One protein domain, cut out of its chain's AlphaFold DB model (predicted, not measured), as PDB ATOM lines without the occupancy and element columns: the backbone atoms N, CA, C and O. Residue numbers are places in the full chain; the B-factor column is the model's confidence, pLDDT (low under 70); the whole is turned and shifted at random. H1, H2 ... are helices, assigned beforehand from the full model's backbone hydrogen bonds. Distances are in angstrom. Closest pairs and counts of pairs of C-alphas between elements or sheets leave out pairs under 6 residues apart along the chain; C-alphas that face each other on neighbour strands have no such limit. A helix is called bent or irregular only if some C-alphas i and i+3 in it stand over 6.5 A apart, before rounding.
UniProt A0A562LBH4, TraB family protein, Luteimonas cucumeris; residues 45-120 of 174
ATOM      1  N   GLU A  45      78.248 169.297 203.901       85.38
ATOM      2  CA  GLU A  45      78.289 168.198 204.874       85.38
ATOM      3  C   GLU A  45      79.692 167.558 204.928       85.38
ATOM      4  O   GLU A  45      79.868 166.415 204.493       85.38
ATOM      5  N   PRO A  46      80.719 168.238 205.474       84.19
ATOM      6  CA  PRO A  46      82.114 167.803 205.345       84.19
ATOM      7  C   PRO A  46      82.372 166.432 205.984       84.19
ATOM      8  O   PRO A  46      83.099 165.613 205.435       84.19
ATOM      9  N   ARG A  47      81.715 166.120 207.111       88.06
ATOM     10  CA  ARG A  47      81.834 164.800 207.762       88.06
ATOM     11  C   ARG A  47      81.262 163.669 206.911       88.06
ATOM     12  O   ARG A  47      81.795 162.566 206.931       88.06
ATOM     13  N   LYS A  48      80.159 163.927 206.210       86.00
ATOM     14  CA  LYS A  48      79.519 162.945 205.333       86.00
ATOM     15  C   LYS A  48      80.340 162.766 204.064       86.00
ATOM     16  O   LYS A  48      80.620 161.629 203.717       86.00
ATOM     17  N   ALA A  49      80.817 163.864 203.474       80.81
ATOM     18  CA  ALA A  49      81.743 163.842 202.345       80.81
ATOM     19  C   ALA A  49      82.992 163.005 202.661       80.81
ATOM     20  O   ALA A  49      83.353 162.132 201.885       80.81
ATOM     21  N   LEU A  50      83.595 163.196 203.842       80.81
ATOM     22  CA  LEU A  50      84.751 162.411 204.289       80.81
ATOM     23  C   LEU A  50      84.431 160.925 204.495       80.81
ATOM     24  O   LEU A  50      85.259 160.080 204.174       80.81
ATOM     25  N   LYS A  51      83.247 160.585 205.020       83.25
ATOM     26  CA  LYS A  51      82.823 159.182 205.174       83.25
ATOM     27  C   LYS A  51      82.562 158.510 203.831       83.25
ATOM     28  O   LYS A  51      82.969 157.373 203.641       83.25
ATOM     29  N   GLU A  52      81.883 159.204 202.921       79.00
ATOM     30  CA  GLU A  52      81.635 158.729 201.558       79.00
ATOM     31  C   GLU A  52      82.955 158.562 200.796       79.00
ATOM     32  O   GLU A  52      83.147 157.554 200.126       79.00
ATOM     33  N   PHE A  53      83.891 159.499 200.975       74.56
ATOM     34  CA  PHE A  53      85.250 159.402 200.452       74.56
ATOM     35  C   PHE A  53      85.993 158.183 201.012       74.56
ATOM     36  O   PHE A  53      86.487 157.365 200.245       74.56
ATOM     37  N   ALA A  54      86.014 158.000 202.335       74.81
ATOM     38  CA  ALA A  54      86.678 156.858 202.966       74.81
ATOM     39  C   ALA A  54      86.055 155.503 202.582       74.81
ATOM     40  O   ALA A  54      86.729 154.480 202.642       74.81
ATOM     41  N   ALA A  55      84.770 155.488 202.218       75.69
ATOM     42  CA  ALA A  55      84.071 154.299 201.743       75.69
ATOM     43  C   ALA A  55      84.254 154.041 200.236       75.69
ATOM     44  O   ALA A  55      83.920 152.952 199.768       75.69
ATOM     45  N   SER A  56      84.739 155.022 199.467       68.44
ATOM     46  CA  SER A  56      85.051 154.825 198.053       68.44
ATOM     47  C   SER A  56      86.329 153.996 197.920       68.44
ATOM     48  O   SER A  56      87.317 154.258 198.602       68.44
ATOM     49  N   SER A  57      86.309 152.969 197.067       58.75
ATOM     50  CA  SER A  57      87.524 152.231 196.736       58.75
ATOM     51  C   SER A  57      88.376 153.115 195.836       58.75
ATOM     52  O   SER A  57      88.055 153.304 194.660       58.75
ATOM     53  N   ILE A  58      89.441 153.670 196.397       60.59
ATOM     54  CA  ILE A  58      90.528 154.214 195.598       60.59
ATOM     55  C   ILE A  58      91.255 152.995 195.029       60.59
ATOM     56  O   ILE A  58      91.589 152.071 195.773       60.59
ATOM     57  N   ASP A  59      91.447 152.945 193.712       63.66
ATOM     58  CA  ASP A  59      92.347 151.961 193.108       63.66
ATOM     59  C   ASP A  59      93.790 152.397 193.406       63.66
ATOM     60  O   ASP A  59      94.501 152.978 192.579       63.66
ATOM     61  N   ASP A  60      94.173 152.219 194.673       64.56
ATOM     62  CA  ASP A  60      95.471 152.601 195.223       64.56
ATOM     63  C   ASP A  60      96.607 151.889 194.479       64.56
ATOM     64  O   ASP A  60      97.702 152.439 194.355       64.56
ATOM     65  N   LEU A  61      96.331 150.698 193.935       70.38
ATOM     66  CA  LEU A  61      97.283 149.928 193.150       70.38
ATOM     67  C   LEU A  61      97.578 150.619 191.818       70.38
ATOM     68  O   LEU A  61      98.743 150.852 191.517       70.38
ATOM     69  N   GLN A  62      96.555 151.048 191.077       71.44
ATOM     70  CA  GLN A  62      96.768 151.778 189.825       71.44
ATOM     71  C   GLN A  62      97.509 153.109 190.049       71.44
ATOM     72  O   GLN A  62      98.341 153.514 189.235       71.44
ATOM     73  N   CYS A  63      97.233 153.810 191.155       72.81
ATOM     74  CA  CYS A  63      97.967 155.031 191.496       72.81
ATOM     75  C   CYS A  63      99.427 154.745 191.870       72.81
ATOM     76  O   CYS A  63     100.318 155.521 191.518       72.81
ATOM     77  N   PHE A  64      99.676 153.641 192.573       74.88
ATOM     78  CA  PHE A  64     101.022 153.199 192.911       74.88
ATOM     79  C   PHE A  64     101.815 152.795 191.663       74.88
ATOM     80  O   PHE A  64     102.925 153.288 191.485       74.88
ATOM     81  N   GLU A  65     101.228 151.999 190.766       76.69
ATOM     82  CA  GLU A  65     101.826 151.612 189.480       76.69
ATOM     83  C   GLU A  65     102.188 152.840 188.644       76.69
ATOM     84  O   GLU A  65     103.338 152.991 188.250       76.69
ATOM     85  N   LYS A  66     101.269 153.802 188.490       73.06
ATOM     86  CA  LYS A  66     101.577 155.060 187.790       73.06
ATOM     87  C   LYS A  66     102.674 155.877 188.464       73.06
ATOM     88  O   LYS A  66     103.445 156.546 187.788       73.06
ATOM     89  N   THR A  67     102.741 155.853 189.795       71.44
ATOM     90  CA  THR A  67     103.820 156.531 190.525       71.44
ATOM     91  C   THR A  67     105.165 155.864 190.241       71.44
ATOM     92  O   THR A  67     106.155 156.569 190.062       71.44
ATOM     93  N   LEU A  68     105.205 154.529 190.174       74.19
ATOM     94  CA  LEU A  68     106.399 153.778 189.791       74.19
ATOM     95  C   LEU A  68     106.794 154.061 188.342       74.19
ATOM     96  O   LEU A  68     107.935 154.453 188.118       74.19
ATOM     97  N   ASP A  69     105.853 153.984 187.398       73.38
ATOM     98  CA  ASP A  69     106.090 154.308 185.987       73.38
ATOM     99  C   ASP A  69     106.683 155.715 185.837       73.38
ATOM    100  O   ASP A  69     107.656 155.910 185.111       73.38
ATOM    101  N   SER A  70     106.148 156.698 186.566       70.00
ATOM    102  CA  SER A  70     106.646 158.078 186.559       70.00
ATOM    103  C   SER A  70     108.086 158.178 187.080       70.00
ATOM    104  O   SER A  70     108.934 158.840 186.480       70.00
ATOM    105  N   ILE A  71     108.405 157.484 188.177       71.50
ATOM    106  CA  ILE A  71     109.761 157.470 188.748       71.50
ATOM    107  C   ILE A  71     110.744 156.755 187.813       71.50
ATOM    108  O   ILE A  71     111.867 157.222 187.632       71.50
ATOM    109  N   GLU A  72     110.345 155.635 187.217       70.50
ATOM    110  CA  GLU A  72     111.214 154.826 186.362       70.50
ATOM    111  C   GLU A  72     111.443 155.465 184.989       70.50
ATOM    112  O   GLU A  72     112.559 155.418 184.467       70.50
ATOM    113  N   SER A  73     110.412 156.085 184.409       70.56
ATOM    114  CA  SER A  73     110.450 156.591 183.033       70.56
ATOM    115  C   SER A  73     110.659 158.103 182.910       70.56
ATOM    116  O   SER A  73     111.245 158.544 181.920       70.56
ATOM    117  N   ASP A  74     110.241 158.910 183.895       73.94
ATOM    118  CA  ASP A  74     110.207 160.375 183.764       73.94
ATOM    119  C   ASP A  74     111.191 161.108 184.686       73.94
ATOM    120  O   ASP A  74     111.451 162.289 184.466       73.94
ATOM    121  N   LEU A  75     111.829 160.447 185.663       76.50
ATOM    122  CA  LEU A  75     112.737 161.125 186.605       76.50
ATOM    123  C   LEU A  75     113.895 161.862 185.903       76.50
ATOM    124  O   LEU A  75     114.272 162.966 186.304       76.50
ATOM    125  N   GLY A  76     114.424 161.299 184.812       80.88
ATOM    126  CA  GLY A  76     115.438 161.960 183.983       80.88
ATOM    127  C   GLY A  76     114.918 163.240 183.318       80.88
ATOM    128  O   GLY A  76     115.578 164.279 183.360       80.88
ATOM    129  N   ASN A  77     113.701 163.201 182.772       84.25
ATOM    130  CA  ASN A  77     113.063 164.380 182.193       84.25
ATOM    131  C   ASN A  77     112.693 165.401 183.272       84.25
ATOM    132  O   ASN A  77     112.803 166.598 183.030       84.25
ATOM    133  N   MET A  78     112.285 164.967 184.469       82.94
ATOM    134  CA  MET A  78     112.027 165.853 185.607       82.94
ATOM    135  C   MET A  78     113.274 166.656 185.969       82.94
ATOM    136  O   MET A  78     113.198 167.881 186.075       82.94
ATOM    137  N   ALA A  79     114.426 165.987 186.079       85.50
ATOM    138  CA  ALA A  79     115.703 166.644 186.331       85.50
ATOM    139  C   ALA A  79     116.092 167.596 185.186       85.50
ATOM    140  O   ALA A  79     116.486 168.737 185.436       85.50
ATOM    141  N   ALA A  80     115.927 167.176 183.927       89.44
ATOM    142  CA  ALA A  80     116.178 168.032 182.766       89.44
ATOM    143  C   ALA A  80     115.280 169.284 182.761       89.44
ATOM    144  O   ALA A  80     115.774 170.390 182.557       89.44
ATOM    145  N   ARG A  81     113.986 169.139 183.081       89.06
ATOM    146  CA  ARG A  81     113.039 170.255 183.242       89.06
ATOM    147  C   ARG A  81     113.433 171.182 184.386       89.06
ATOM    148  O   ARG A  81     113.365 172.397 184.226       89.06
ATOM    149  N   ALA A  82     113.847 170.640 185.530       88.06
ATOM    150  CA  ALA A  82     114.284 171.439 186.672       88.06
ATOM    151  C   ALA A  82     115.526 172.279 186.331       88.06
ATOM    152  O   ALA A  82     115.567 173.470 186.643       88.06
ATOM    153  N   ASN A  83     116.495 171.688 185.627       90.50
ATOM    154  CA  ASN A  83     117.671 172.402 185.137       90.50
ATOM    155  C   ASN A  83     117.294 173.478 184.115       90.50
ATOM    156  O   ASN A  83     117.712 174.621 184.272       90.50
ATOM    157  N   ALA A  84     116.446 173.147 183.137       92.50
ATOM    158  CA  ALA A  84     115.957 174.103 182.147       92.50
ATOM    159  C   ALA A  84     115.235 175.292 182.805       92.50
ATOM    160  O   ALA A  84     115.448 176.443 182.431       92.50
ATOM    161  N   TRP A  85     114.442 175.044 183.854       89.56
ATOM    162  CA  TRP A  85     113.823 176.101 184.657       89.56
ATOM    163  C   TRP A  85     114.850 176.964 185.397       89.56
ATOM    164  O   TRP A  85     114.715 178.186 185.425       89.56
ATOM    165  N   ALA A  86     115.883 176.349 185.976       89.31
ATOM    166  CA  ALA A  86     116.923 177.059 186.713       89.31
ATOM    167  C   ALA A  86     117.807 177.936 185.809       89.31
ATOM    168  O   ALA A  86     118.249 179.001 186.242       89.31
ATOM    169  N   THR A  87     118.056 177.508 184.568       92.06
ATOM    170  CA  THR A  87     118.874 178.245 183.590       92.06
ATOM    171  C   THR A  87     118.061 179.158 182.675       92.06
ATOM    172  O   THR A  87     118.648 180.004 182.004       92.06
ATOM    173  N   GLY A  88     116.734 179.015 182.646       90.62
ATOM    174  CA  GLY A  88     115.854 179.771 181.755       90.62
ATOM    175  C   GLY A  88     115.824 179.253 180.312       90.62
ATOM    176  O   GLY A  88     115.559 180.034 179.406       90.62
ATOM    177  N   ASP A  89     116.094 177.964 180.087       93.38
ATOM    178  CA  ASP A  89     116.013 177.327 178.765       93.38
ATOM    179  C   ASP A  89     114.544 177.054 178.392       93.38
ATOM    180  O   ASP A  89     113.957 176.019 178.724       93.38
ATOM    181  N   ILE A  90     113.915 178.043 177.754       90.50
ATOM    182  CA  ILE A  90     112.491 178.002 177.417       90.50
ATOM    183  C   ILE A  90     112.212 176.982 176.308       90.50
ATOM    184  O   ILE A  90     111.190 176.294 176.350       90.50
ATOM    185  N   GLU A  91     113.102 176.852 175.329       89.88
ATOM    186  CA  GLU A  91     112.996 175.885 174.239       89.88
ATOM    187  C   GLU A  91     112.946 174.452 174.770       89.88
ATOM    188  O   GLU A  91     112.041 173.698 174.396       89.88
ATOM    189  N   LEU A  92     113.848 174.088 175.686       90.56
ATOM    190  CA  LEU A  92     113.852 172.766 176.305       90.56
ATOM    191  C   LEU A  92     112.606 172.544 177.170       90.56
ATOM    192  O   LEU A  92     112.008 171.470 177.127       90.56
ATOM    193  N   LEU A  93     112.148 173.565 177.899       89.94
ATOM    194  CA  LEU A  93     110.902 173.479 178.668       89.94
ATOM    195  C   LEU A  93     109.663 173.264 177.786       89.94
ATOM    196  O   LEU A  93     108.736 172.575 178.208       89.94
ATOM    197  N   ARG A  94     109.630 173.816 176.565       87.44
ATOM    198  CA  ARG A  94     108.546 173.549 175.599       87.44
ATOM    199  C   ARG A  94     108.585 172.107 175.081       87.44
ATOM    200  O   ARG A  94     107.530 171.535 174.821       87.44
ATOM    201  N   GLN A  95     109.777 171.529 174.931       88.19
ATOM    202  CA  GLN A  95     109.974 170.153 174.449       88.19
ATOM    203  C   GLN A  95     109.752 169.096 175.534       88.19
ATOM    204  O   GLN A  95     109.456 167.945 175.220       88.19
ATOM    205  N   LEU A  96     109.864 169.489 176.803       84.69
ATOM    206  CA  LEU A  96     109.627 168.646 177.965       84.69
ATOM    207  C   LEU A  96     108.379 169.136 178.721       84.69
ATOM    208  O   LEU A  96     108.503 169.702 179.811       84.69
ATOM    209  N   PRO A  97     107.161 168.954 178.177       72.19
ATOM    210  CA  PRO A  97     105.955 169.327 178.893       72.19
ATOM    211  C   PRO A  97     105.859 168.522 180.189       72.19
ATOM    212  O   PRO A  97     106.057 167.307 180.218       72.19
ATOM    213  N   ALA A  98     105.554 169.210 181.288       68.38
ATOM    214  CA  ALA A  98     105.258 168.539 182.541       68.38
ATOM    215  C   ALA A  98     103.899 167.840 182.411       68.38
ATOM    216  O   ALA A  98     102.851 168.483 182.528       68.38
ATOM    217  N   ASN A  99     103.911 166.530 182.178       61.81
ATOM    218  CA  ASN A  99     102.719 165.717 182.357       61.81
ATOM    219  C   ASN A  99     102.419 165.687 183.852       61.81
ATOM    220  O   ASN A  99     103.214 165.210 184.659       61.81
ATOM    221  N   ASN A 100     101.282 166.250 184.246       58.97
ATOM    222  CA  ASN A 100     100.860 166.211 185.636       58.97
ATOM    223  C   ASN A 100     100.199 164.850 185.911       58.97
ATOM    224  O   ASN A 100      98.991 164.746 186.114       58.97
ATOM    225  N   GLU A 101     100.992 163.781 185.853       51.97
ATOM    226  CA  GLU A 101     100.564 162.416 186.190       51.97
ATOM    227  C   GLU A 101     100.094 162.350 187.646       51.97
ATOM    228  O   GLU A 101      99.086 161.715 187.949       51.97
ATOM    229  N   TYR A 102     100.714 163.152 188.515       50.31
ATOM    230  CA  TYR A 102     100.239 163.434 189.867       50.31
ATOM    231  C   TYR A 102      98.805 163.996 189.887       50.31
ATOM    232  O   TYR A 102      97.964 163.502 190.636       50.31
ATOM    233  N   ALA A 103      98.467 164.961 189.021       52.59
ATOM    234  CA  ALA A 103      97.083 165.416 188.853       52.59
ATOM    235  C   ALA A 103      96.180 164.373 188.195       52.59
ATOM    236  O   ALA A 103      94.977 164.435 188.399       52.59
ATOM    237  N   THR A 104      96.719 163.412 187.447       53.72
ATOM    238  CA  THR A 104      95.935 162.304 186.885       53.72
ATOM    239  C   THR A 104      95.550 161.310 187.979       53.72
ATOM    240  O   THR A 104      94.400 160.881 188.024       53.72
ATOM    241  N   CYS A 105      96.459 161.012 188.912       57.72
ATOM    242  CA  CYS A 105      96.140 160.274 190.130       57.72
ATOM    243  C   CYS A 105      95.206 161.074 191.037       57.72
ATOM    244  O   CYS A 105      94.246 160.499 191.515       57.72
ATOM    245  N   ILE A 106      95.389 162.391 191.207       55.19
ATOM    246  CA  ILE A 106      94.434 163.226 191.961       55.19
ATOM    247  C   ILE A 106      93.063 163.322 191.260       55.19
ATOM    248  O   ILE A 106      92.037 163.344 191.930       55.19
ATOM    249  N   ALA A 107      93.004 163.338 189.929       51.97
ATOM    250  CA  ALA A 107      91.755 163.342 189.164       51.97
ATOM    251  C   ALA A 107      91.057 161.968 189.169       51.97
ATOM    252  O   ALA A 107      89.830 161.890 189.164       51.97
ATOM    253  N   ALA A 108      91.824 160.876 189.228       51.81
ATOM    254  CA  ALA A 108      91.306 159.535 189.491       51.81
ATOM    255  C   ALA A 108      90.875 159.371 190.965       51.81
ATOM    256  O   ALA A 108      89.858 158.747 191.240       51.81
ATOM    257  N   PHE A 109      91.582 160.016 191.896       50.50
ATOM    258  CA  PHE A 109      91.303 160.109 193.336       50.50
ATOM    259  C   PHE A 109      90.062 160.958 193.641       50.50
ATOM    260  O   PHE A 109      89.356 160.700 194.612       50.50
ATOM    261  N   THR A 110      89.739 161.945 192.796       50.25
ATOM    262  CA  THR A 110      88.437 162.627 192.820       50.25
ATOM    263  C   THR A 110      87.340 161.836 192.112       50.25
ATOM    264  O   THR A 110      86.162 162.178 192.258       50.25
ATOM    265  N   GLY A 111      87.711 160.764 191.396       50.41
ATOM    266  CA  GLY A 111      86.884 159.595 191.103       50.41
ATOM    267  C   GLY A 111      85.489 159.904 190.595       50.41
ATOM    268  O   GLY A 111      84.565 159.184 190.933       50.41
ATOM    269  N   ALA A 112      85.327 160.999 189.854       53.41
ATOM    270  CA  ALA A 112      84.152 161.491 189.147       53.41
ATOM    271  C   ALA A 112      82.795 161.564 189.898       53.41
ATOM    272  O   ALA A 112      82.020 162.450 189.587       53.41
ATOM    273  N   GLY A 113      82.423 160.715 190.855       56.84
ATOM    274  CA  GLY A 113      81.119 160.733 191.526       56.84
ATOM    275  C   GLY A 113      81.018 161.782 192.631       56.84
ATOM    276  O   GLY A 113      80.079 162.577 192.645       56.84
ATOM    277  N   LEU A 114      81.998 161.817 193.539       63.50
ATOM    278  CA  LEU A 114      81.971 162.702 194.707       63.50
ATOM    279  C   LEU A 114      82.285 164.154 194.325       63.50
ATOM    280  O   LEU A 114      81.571 165.063 194.732       63.50
ATOM    281  N   ALA A 115      83.294 164.369 193.474       65.88
ATOM    282  CA  ALA A 115      83.615 165.696 192.952       65.88
ATOM    283  C   ALA A 115      82.458 166.299 192.138       65.88
ATOM    284  O   ALA A 115      82.079 167.434 192.410       65.88
ATOM    285  N   ARG A 116      81.810 165.536 191.236       67.88
ATOM    286  CA  ARG A 116      80.581 165.992 190.545       67.88
ATOM    287  C   ARG A 116      79.456 166.310 191.533       67.88
ATOM    288  O   ARG A 116      78.806 167.339 191.402       67.88
ATOM    289  N   LYS A 117      79.246 165.468 192.553       70.38
ATOM    290  CA  LYS A 117      78.216 165.681 193.589       70.38
ATOM    291  C   LYS A 117      78.415 166.982 194.374       70.38
ATOM    292  O   LYS A 117      77.431 167.561 194.823       70.38
ATOM    293  N   TYR A 118      79.658 167.439 194.522       72.25
ATOM    294  CA  TYR A 118      79.995 168.699 195.188       72.25
ATOM    295  C   TYR A 118      80.356 169.839 194.217       72.25
ATOM    296  O   TYR A 118      80.864 170.862 194.667       72.25
ATOM    297  N   GLY A 119      80.078 169.695 192.914       68.81
ATOM    298  CA  GLY A 119      80.256 170.760 191.915       68.81
ATOM    299  C   GLY A 119      81.713 171.088 191.566       68.81
ATOM    300  O   GLY A 119      82.026 172.231 191.261       68.81
ATOM    301  N   VAL A 120      82.614 170.107 191.653       69.44
ATOM    302  CA  VAL A 120      84.070 170.264 191.448       69.44
ATOM    303  C   VAL A 120      84.528 169.676 190.102       69.44
ATOM    304  O   VAL A 120      85.705 169.401 189.890       69.44
TER     305      VAL A 120
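AT A GLANCE: This is residues 45 to 120 of the 174 residues of the protein "TraB family protein" of Luteimonas cucumeris (UniProt A0A562LBH4). A long bent helix, H2, makes one side of a stretched, shallow U: its arm H2a is the base, its arm H2b turns away at one end, and H1 turns away to the same side at the other end. After H2b the chain folds back along the inside of the U, with H3 packed on H2b, H4 running beside H2a, and H5 at the end where H1 lies. The printed part has 76 residues with five named helices, H1 to H5 in order along the chain, and no named strand; the class is all helix. The whole is only just loose, close to extended, with a radius of gyration of the C-alphas of 16.9 A, and its elongated outline spans 47 by 25 by 16 A.

IN THESE COORDINATES: H2, residues 60 to 87, was assigned as one helix by its hydrogen bonds but is bent: C-alphas 73 and 76 are 7.4 A apart. Its arm H2a, residues 60 to 73, is 19.7 A long and begins with C-alpha 60 at (95.471, 152.601, 195.223). Its arm H2b, residues 76 to 87, is 16.6 A long; residues 74 and 75 belong to neither arm. H1, residues 46 to 55, comes before them, is 14.1 A long and begins with C-alpha 46 at (82.114, 167.803, 205.345). H3 holds residues 90 to 95 and is 8.8 A long, and H4 holds residues 101 to 109 and is 11.9 A long. H5, residues 113 to 117, is 6.1 A long and ends with C-alpha 117 at (78.216, 165.681, 193.589).

HOW THE PARTS SIT: The arms H2a and H2b stand at a steep tilt of 64 degrees. H2a and H4 touch, at a shallow tilt of 5 degrees and opposite ways; their closest C-alphas, those of Cys 63 and Cys 105, are 5.7 A apart. H2b touches H3 with residues 81 to 85 alone, and the two form a helical hairpin at a shallow tilt of 17 degrees, opposite ways. Their closest C-alphas are those of Arg 81 and Leu 93, 6.0 A apart. H1 and H5 only just touch, with 3 pairs of C-alphas within 8 A, the closest being those of Phe 53 and Leu 114 at 7.4 A. Apart are, among others, H1 and H4, H2b and H4, and H1 and H3. In H1, H2a, H2b, H3, H4 and H5 every O i to N i+4 pair is within hydrogen-bond range.

THE WHOLE: The two C-alphas farthest apart, those of Lys 48 and Thr 87, are 47.5 A apart, while the first and last printed C-alphas, 45 and 120, are 14.8 A apart. The printed part has no cut, and its four links between helices are tight. The mean pLDDT of the printed part is 73.5; residues 56 to 60, 98 to 116 and 119 to 120 are under 70, and H4 has a mean of 53.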